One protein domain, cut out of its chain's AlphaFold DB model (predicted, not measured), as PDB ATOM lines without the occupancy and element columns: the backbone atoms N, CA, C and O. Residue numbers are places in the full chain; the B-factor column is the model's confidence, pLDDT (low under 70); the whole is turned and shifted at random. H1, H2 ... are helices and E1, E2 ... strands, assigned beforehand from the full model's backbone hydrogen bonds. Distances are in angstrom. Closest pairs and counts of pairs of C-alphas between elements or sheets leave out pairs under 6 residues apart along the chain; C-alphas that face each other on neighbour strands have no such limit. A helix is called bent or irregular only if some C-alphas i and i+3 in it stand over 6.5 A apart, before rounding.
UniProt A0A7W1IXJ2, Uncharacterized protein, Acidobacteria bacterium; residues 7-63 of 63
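What this domain is: This is residues 7 to 63 of the 63 residues of an uncharacterized protein of Acidobacteria bacterium (UniProt A0A7W1IXJ2). The printed part is a long, thin rod with a small three-stranded sheet, E1, E2 and E5, near its middle and an arm running out each way. One arm is the narrow hairpin of E3 and E4 with its turn near Arg 47; the other is a wide loop made by the long link after E1 and by the single helix H1, which folds back toward E2. The printed part has 57 residues, with one named helix and five named strands in the order E1, H1, E2, E3, E4, E5; the larger sheet has the order E1, E2, E5 and the smaller E3, E4, both antiparallel. The class is mixed, helices and strands, with under half of the residues in named elements. The whole is extended, with a radius of gyration of the C-alphas of 18.4 A and spans of 58 by 18 by 15 A.

Where its parts are: Find C-alpha 7 at (-4.568, -4.976, 4.536), where E1 begins; it covers residues 7 to 9 and is 6.4 A long. Go on to C-alpha 21 at (23.254, -12.063, 9.662); from there H1 runs through residues 21 to 29 over 12.5 A, and it is not bent. E2, residues 33 to 36, follows with 10.0 A. Next come E3, residues 40 to 42, with 6.9 A, and E4, residues 51 to 53, with 7.0 A. E5, residues 60 to 62, measures 6.7 A and ends at C-alpha 62, (-0.832, -10.349, 14.231).

How they stand to each other: Look first at E2, the inner strand of its sheet, with E1 and E5 as edge strands. E1 and E2 are antiparallel at 156 degrees; N 7 and O 35 are within hydrogen-bond range at 2.8 A. E2 and E5 are antiparallel at 157 degrees; N 34 and O 61 are within range at 2.8 A, and C-alphas 33 and 62 face each other at 4.1 A. H1 is not on this sheet, with 0 pairs of C-alphas within 10 A, and every O i to N i+4 pair inside H1 is within hydrogen-bond range. Farther along, E3 and E4 form an antiparallel hairpin at 148 degrees, with N 41 and O 52 2.9 A apart. E3 is apart from E2 and E5, and H1 is apart from E3, E4 and E5.

The domain as a whole: The two C-alphas farthest apart are those of His 18 and Arg 47, at 58.6 A, while those of Leu 7 and Ile 63 are 11.8 A apart. The printed part has no cut and ends at Ile 63, the chain's last residue. The link from E1 to H1, 11 residues, is long; those from H1 to E2 and from E2 to E3 are tight. The mean pLDDT of the printed part is 86.7, and residues 56 to 57 are under 70.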
ATOM      1  N   LEU A   7      -5.646  -4.643   5.450       93.38
ATOM      2  CA  LEU A   7      -4.568  -4.976   4.536       93.38
ATOM      3  C   LEU A   7      -3.714  -6.082   5.151       93.38
ATOM      4  O   LEU A   7      -3.003  -5.854   6.130       93.38
ATOM      5  N   LYS A   8      -3.747  -7.272   4.553       94.25
ATOM      6  CA  LYS A   8      -2.903  -8.392   4.973       94.25
ATOM      7  C   LYS A   8      -1.468  -8.193   4.481       94.25
ATOM      8  O   LYS A   8      -1.222  -8.079   3.280       94.25
ATOM      9  N   ARG A   9      -0.511  -8.190   5.407       93.69
ATOM     10  CA  ARG A   9       0.926  -8.219   5.133       93.69
ATOM     11  C   ARG A   9       1.466  -9.593   5.497       93.69
ATOM     12  O   ARG A   9       1.430 -10.004   6.652       93.69
ATOM     13  N   THR A  10       1.958 -10.301   4.488       91.81
ATOM     14  CA  THR A  10       2.557 -11.626   4.648       91.81
ATOM     15  C   THR A  10       4.069 -11.532   4.582       91.81
ATOM     16  O   THR A  10       4.629 -10.869   3.702       91.81
ATOM     17  N   LYS A  11       4.733 -12.251   5.476       88.94
ATOM     18  CA  LYS A  11       6.165 -12.484   5.461       88.94
ATOM     19  C   LYS A  11       6.581 -13.094   4.128       88.94
ATOM     20  O   LYS A  11       5.956 -14.021   3.606       88.94
ATOM     21  N   LYS A  12       7.677 -12.581   3.569       85.31
ATOM     22  CA  LYS A  12       8.283 -13.165   2.372       85.31
ATOM     23  C   LYS A  12       8.802 -14.563   2.712       85.31
ATOM     24  O   LYS A  12       9.603 -14.714   3.631       85.31
ATOM     25  N   LYS A  13       8.350 -15.569   1.956       80.25
ATOM     26  CA  LYS A  13       8.776 -16.969   2.129       80.25
ATOM     27  C   LYS A  13      10.251 -17.165   1.798       80.25
ATOM     28  O   LYS A  13      10.945 -17.884   2.504       80.25
ATOM     29  N   ASN A  14      10.720 -16.495   0.748       78.19
ATOM     30  CA  ASN A  14      12.099 -16.596   0.303       78.19
ATOM     31  C   ASN A  14      12.899 -15.390   0.777       78.19
ATOM     32  O   ASN A  14      12.488 -14.237   0.629       78.19
ATOM     33  N   SER A  15      14.059 -15.697   1.331       73.50
ATOM     34  CA  SER A  15      15.070 -14.735   1.715       73.50
ATOM     35  C   SER A  15      15.892 -14.382   0.462       73.50
ATOM     36  O   SER A  15      16.080 -15.234  -0.410       73.50
ATOM     37  N   SER A  16      16.353 -13.135   0.304       76.44
ATOM     38  CA  SER A  16      17.285 -12.815  -0.790       76.44
ATOM     39  C   SER A  16      18.566 -13.647  -0.631       76.44
ATOM     40  O   SER A  16      18.944 -14.012   0.483       76.44
ATOM     41  N   ARG A  17      19.221 -13.994  -1.750       73.25
ATOM     42  CA  ARG A  17      20.387 -14.903  -1.767       73.25
ATOM     43  C   ARG A  17      21.596 -14.406  -0.958       73.25
ATOM     44  O   ARG A  17      22.434 -15.218  -0.600       73.25
ATOM     45  N   HIS A  18      21.666 -13.113  -0.654       79.38
ATOM     46  CA  HIS A  18      22.783 -12.483   0.050       79.38
ATOM     47  C   HIS A  18      22.247 -11.649   1.217       79.38
ATOM     48  O   HIS A  18      22.213 -10.427   1.136       79.38
ATOM     49  N   LEU A  19      21.733 -12.311   2.254       80.94
ATOM     50  CA  LEU A  19      21.341 -11.626   3.487       80.94
ATOM     51  C   LEU A  19      22.489 -11.648   4.478       80.94
ATOM     52  O   LEU A  19      23.059 -12.707   4.754       80.94
ATOM     53  N   ASN A  20      22.745 -10.491   5.068       86.75
ATOM     54  CA  ASN A  20      23.619 -10.385   6.221       86.75
ATOM     55  C   ASN A  20      22.956 -11.047   7.441       86.75
ATOM     56  O   ASN A  20      21.735 -11.236   7.496       86.75
ATOM     57  N   GLU A  21      23.747 -11.379   8.458       87.62
ATOM     58  CA  GLU A  21      23.254 -12.063   9.662       87.62
ATOM     59  C   GLU A  21      22.137 -11.278  10.377       87.62
ATOM     60  O   GLU A  21      21.131 -11.855  10.798       87.62
ATOM     61  N   GLN A  22      22.246  -9.947  10.409       88.25
ATOM     62  CA  GLN A  22      21.222  -9.058  10.967       88.25
ATOM     63  C   GLN A  22      19.893  -9.139  10.207       88.25
ATOM     64  O   GLN A  22      18.824  -9.233  10.812       88.25
ATOM     65  N   GLU A  23      19.945  -9.144   8.877       86.00
ATOM     66  CA  GLU A  23      18.745  -9.202   8.045       86.00
ATOM     67  C   GLU A  23      18.083 -10.580   8.140       86.00
ATOM     68  O   GLU A  23      16.854 -10.689   8.165       86.00
ATOM     69  N   ARG A  24      18.887 -11.641   8.280       85.75
ATOM     70  CA  ARG A  24      18.399 -12.996   8.550       85.75
ATOM     71  C   ARG A  24      17.671 -13.069   9.891       85.75
ATOM     72  O   ARG A  24      16.572 -13.623   9.946       85.75
ATOM     73  N   ALA A  25      18.229 -12.470  10.943       88.19
ATOM     74  CA  ALA A  25      17.589 -12.402  12.255       88.19
ATOM     75  C   ALA A  25      16.281 -11.588  12.218       88.19
ATOM     76  O   ALA A  25      15.268 -12.003  12.788       88.19
ATOM     77  N   GLN A  26      16.261 -10.459  11.501       87.06
ATOM     78  CA  GLN A  26      15.060  -9.638  11.330       87.06
ATOM     79  C   GLN A  26      13.965 -10.384  10.556       87.06
ATOM     80  O   GLN A  26      12.793 -10.362  10.945       87.06
ATOM     81  N   LEU A  27      14.343 -11.093   9.488       85.75
ATOM     82  CA  LEU A  27      13.422 -11.928   8.731       85.75
ATOM     83  C   LEU A  27      12.876 -13.057   9.607       85.75
ATOM     84  O   LEU A  27      11.668 -13.280   9.609       85.75
ATOM     85  N   GLN A  28      13.705 -13.733  10.405       86.31
ATOM     86  CA  GLN A  28      13.240 -14.766  11.338       86.31
ATOM     87  C   GLN A  28      12.193 -14.229  12.323       86.31
ATOM     88  O   GLN A  28      11.134 -14.843  12.445       86.31
ATOM     89  N   LYS A  29      12.433 -13.061  12.931       87.62
ATOM     90  CA  LYS A  29      11.518 -12.425  13.897       87.62
ATOM     91  C   LYS A  29      10.243 -11.842  13.280       87.62
ATOM     92  O   LYS A  29       9.269 -11.628  13.997       87.62
ATOM     93  N   SER A  30      10.232 -11.565  11.975       89.00
ATOM     94  CA  SER A  30       9.041 -11.035  11.302       89.00
ATOM     95  C   SER A  30       7.883 -12.040  11.309       89.00
ATOM     96  O   SER A  30       8.092 -13.251  11.151       89.00
ATOM     97  N   ARG A  31       6.663 -11.519  11.478       89.62
ATOM     98  CA  ARG A  31       5.395 -12.260  11.515       89.62
ATOM     99  C   ARG A  31       4.420 -11.681  10.497       89.62
ATOM    100  O   ARG A  31       4.593 -10.543  10.064       89.62
ATOM    101  N   ASP A  32       3.404 -12.458  10.152       92.81
ATOM    102  CA  ASP A  32       2.277 -11.979   9.358       92.81
ATOM    103  C   ASP A  32       1.385 -11.094  10.233       92.81
ATOM    104  O   ASP A  32       1.190 -11.351  11.423       92.81
ATOM    105  N   TYR A  33       0.860 -10.023   9.653       93.81
ATOM    106  CA  TYR A  33      -0.031  -9.108  10.357       93.81
ATOM    107  C   TYR A  33      -1.007  -8.448   9.393       93.81
ATOM    108  O   TYR A  33      -0.805  -8.407   8.177       93.81
ATOM    109  N   MET A  34      -2.087  -7.917   9.941       93.50
ATOM    110  CA  MET A  34      -3.039  -7.075   9.238       93.50
ATOM    111  C   MET A  34      -2.900  -5.646   9.723       93.50
ATOM    112  O   MET A  34      -2.710  -5.411  10.914       93.50
ATOM    113  N   VAL A  35      -3.018  -4.702   8.795       92.62
ATOM    114  CA  VAL A  35      -3.075  -3.271   9.089       92.62
ATOM    115  C   VAL A  35      -4.461  -2.764   8.746       92.62
ATOM    116  O   VAL A  35      -4.974  -3.036   7.658       92.62
ATOM    117  N   ARG A  36      -5.071  -2.041   9.678       91.75
ATOM    118  CA  ARG A  36      -6.358  -1.389   9.462       91.75
ATOM    119  C   ARG A  36      -6.210  -0.294   8.408       91.75
ATOM    120  O   ARG A  36      -5.298   0.520   8.494       91.75
ATOM    121  N   VAL A  37      -7.095  -0.292   7.414       90.50
ATOM    122  CA  VAL A  37      -7.087   0.710   6.331       90.50
ATOM    123  C   VAL A  37      -7.986   1.901   6.663       90.50
ATOM    124  O   VAL A  37      -7.710   3.016   6.238       90.50
ATOM    125  N   ASP A  38      -9.066   1.661   7.404       89.56
ATOM    126  CA  ASP A  38     -10.076   2.673   7.703       89.56
ATOM    127  C   ASP A  38      -9.884   3.261   9.102       89.56
ATOM    128  O   ASP A  38     -10.031   2.546  10.096       89.56
ATOM    129  N   ASP A  39      -9.640   4.569   9.189       86.75
ATOM    130  CA  ASP A  39      -9.572   5.293  10.468       86.75
ATOM    131  C   ASP A  39     -10.951   5.736  10.972       86.75
ATOM    132  O   ASP A  39     -11.214   5.721  12.177       86.75
ATOM    133  N   MET A  40     -11.864   6.049  10.046       89.81
ATOM    134  CA  MET A  40     -13.234   6.472  10.334       89.81
ATOM    135  C   MET A  40     -14.257   5.637   9.569       89.81
ATOM    136  O   MET A  40     -14.051   5.286   8.407       89.81
ATOM    137  N   LEU A  41     -15.409   5.408  10.192       89.50
ATOM    138  CA  LEU A  41     -16.568   4.765   9.577       89.50
ATOM    139  C   LEU A  41     -17.739   5.743   9.489       89.50
ATOM    140  O   LEU A  41     -17.836   6.711  10.244       89.50
ATOM    141  N   MET A  42     -18.647   5.492   8.547       91.44
ATOM    142  CA  MET A  42     -19.896   6.240   8.415       91.44
ATOM    143  C   MET A  42     -21.031   5.464   9.072       91.44
ATOM    144  O   MET A  42     -21.169   4.265   8.836       91.44
ATOM    145  N   CYS A  43     -21.869   6.149   9.853       91.50
ATOM    146  CA  CYS A  43     -23.066   5.548  10.430       91.50
ATOM    147  C   CYS A  43     -23.945   4.910   9.339       91.50
ATOM    148  O   CYS A  43     -24.343   5.591   8.393       91.50
ATOM    149  N   LYS A  44     -24.285   3.621   9.499       89.44
ATOM    150  CA  LYS A  44     -25.134   2.871   8.553       89.44
ATOM    151  C   LYS A  44     -26.574   3.403   8.513       89.44
ATOM    152  O   LYS A  44     -27.287   3.177   7.543       89.44
ATOM    153  N   ASN A  45     -27.010   4.129   9.548       91.00
ATOM    154  CA  ASN A  45     -28.314   4.781   9.553       91.00
ATOM    155  C   ASN A  45     -28.316   5.986   8.598       91.00
ATOM    156  O   ASN A  45     -27.625   6.985   8.832       91.00
ATOM    157  N   ILE A  46     -29.159   5.914   7.565       87.81
ATOM    158  CA  ILE A  46     -29.280   6.926   6.507       87.81
ATOM    159  C   ILE A  46     -29.685   8.317   7.019       87.81
ATOM    160  O   ILE A  46     -29.358   9.324   6.391       87.81
ATOM    161  N   ARG A  47     -30.352   8.398   8.179       92.44
ATOM    162  CA  ARG A  47     -30.712   9.676   8.814       92.44
ATOM    163  C   ARG A  47     -29.548  10.310   9.571       92.44
ATOM    164  O   ARG A  47     -29.510  11.525   9.706       92.44
ATOM    165  N   CYS A  48     -28.604   9.507  10.061       93.06
ATOM    166  CA  CYS A  48     -27.464   9.991  10.834       93.06
ATOM    167  C   CYS A  48     -26.302  10.397   9.920       93.06
ATOM    168  O   CYS A  48     -25.823  11.520  10.020       93.06
ATOM    169  N   ARG A  49     -25.828   9.479   9.057       85.50
ATOM    170  CA  ARG A  49     -24.658   9.637   8.154       85.50
ATOM    171  C   ARG A  49     -23.396  10.262   8.778       85.50
ATOM    172  O   ARG A  49     -22.464  10.634   8.066       85.50
ATOM    173  N   LYS A  50     -23.330  10.360  10.105       91.50
ATOM    174  CA  LYS A  50     -22.202  10.942  10.823       91.50
ATOM    175  C   LYS A  50     -20.994  10.021  10.683       91.50
ATOM    176  O   LYS A  50     -21.132   8.798  10.772       91.50
ATOM    177  N   ARG A  51     -19.821  10.612  10.460       90.31
ATOM    178  CA  ARG A  51     -18.545   9.897  10.525       90.31
ATOM    179  C   ARG A  51     -18.081   9.837  11.972       90.31
ATOM    180  O   ARG A  51     -18.188  10.829  12.691       90.31
ATOM    181  N   PHE A  52     -17.580   8.688  12.384       91.12
ATOM    182  CA  PHE A  52     -16.995   8.488  13.700       91.12
ATOM    183  C   PHE A  52     -15.681   7.725  13.556       91.12
ATOM    184  O   PHE A  52     -15.514   6.928  12.631       91.12
ATOM    185  N   GLU A  53     -14.739   8.013  14.444       89.25
ATOM    186  CA  GLU A  53     -13.487   7.269  14.538       89.25
ATOM    187  C   GLU A  53     -13.755   5.890  15.142       89.25
ATOM    188  O   GLU A  53     -14.613   5.755  16.017       89.25
ATOM    189  N   ILE A  54     -13.053   4.860  14.669       84.81
ATOM    190  CA  ILE A  54     -13.202   3.517  15.238       84.81
ATOM    191  C   ILE A  54     -12.602   3.525  16.651       84.81
ATOM    192  O   ILE A  54     -11.384   3.667  16.786       84.81
ATOM    193  N   PRO A  55     -13.414   3.362  17.710       73.88
ATOM    194  CA  PRO A  55     -12.913   3.454  19.069       73.88
ATOM    195  C   PRO A  55     -12.004   2.260  19.383       73.88
ATOM    196  O   PRO A  55     -12.363   1.116  19.107       73.88
ATOM    197  N   SER A  56     -10.831   2.534  19.963       67.00
ATOM    198  CA  SER A  56      -9.896   1.565  20.573       67.00
ATOM    199  C   SER A  56      -9.473   0.347  19.734       67.00
ATOM    200  O   SER A  56      -8.913  -0.603  20.280       67.00
ATOM    201  N   ALA A  57      -9.717   0.333  18.423       66.75
ATOM    202  CA  ALA A  57      -9.279  -0.768  17.579       66.75
ATOM    203  C   ALA A  57      -7.755  -0.715  17.421       66.75
ATOM    204  O   ALA A  57      -7.199   0.304  17.003       66.75
ATOM    205  N   GLN A  58      -7.078  -1.823  17.733       77.00
ATOM    206  CA  GLN A  58      -5.663  -1.978  17.408       77.00
ATOM    207  C   GLN A  58      -5.488  -1.752  15.901       77.00
ATOM    208  O   GLN A  58      -6.174  -2.366  15.086       77.00
ATOM    209  N   SER A  59      -4.586  -0.849  15.518       85.88
ATOM    210  CA  SER A  59      -4.298  -0.567  14.106       85.88
ATOM    211  C   SER A  59      -3.587  -1.731  13.415       85.88
ATOM    212  O   SER A  59      -3.606  -1.824  12.186       85.88
ATOM    213  N   ILE A  60      -2.980  -2.621  14.203       89.38
ATOM    214  CA  ILE A  60      -2.228  -3.782  13.747       89.38
ATOM    215  C   ILE A  60      -2.676  -5.005  14.539       89.38
ATOM    216  O   ILE A  60      -2.727  -4.964  15.766       89.38
ATOM    217  N   VAL A  61      -2.943  -6.102  13.835       89.94
ATOM    218  CA  VAL A  61      -3.272  -7.403  14.432       89.94
ATOM    219  C   VAL A  61      -2.344  -8.458  13.844       89.94
ATOM    220  O   VAL A  61      -2.253  -8.580  12.624       89.94
ATOM    221  N   PHE A  62      -1.647  -9.219  14.687       88.88
ATOM    222  CA  PHE A  62      -0.832 -10.349  14.231       88.88
ATOM    223  C   PHE A  62      -1.723 -11.550  13.899       88.88
ATOM    224  O   PHE A  62      -2.660 -11.836  14.644       88.88
ATOM    225  N   ILE A  63      -1.418 -12.229  12.789       84.31
ATOM    226  CA  ILE A  63      -2.064 -13.489  12.382       84.31
ATOM    227  C   ILE A  63      -1.163 -14.667  12.769       84.31
ATOM    228  O   ILE A  63       0.083 -14.498  12.755       84.31
TER     229      ILE A  63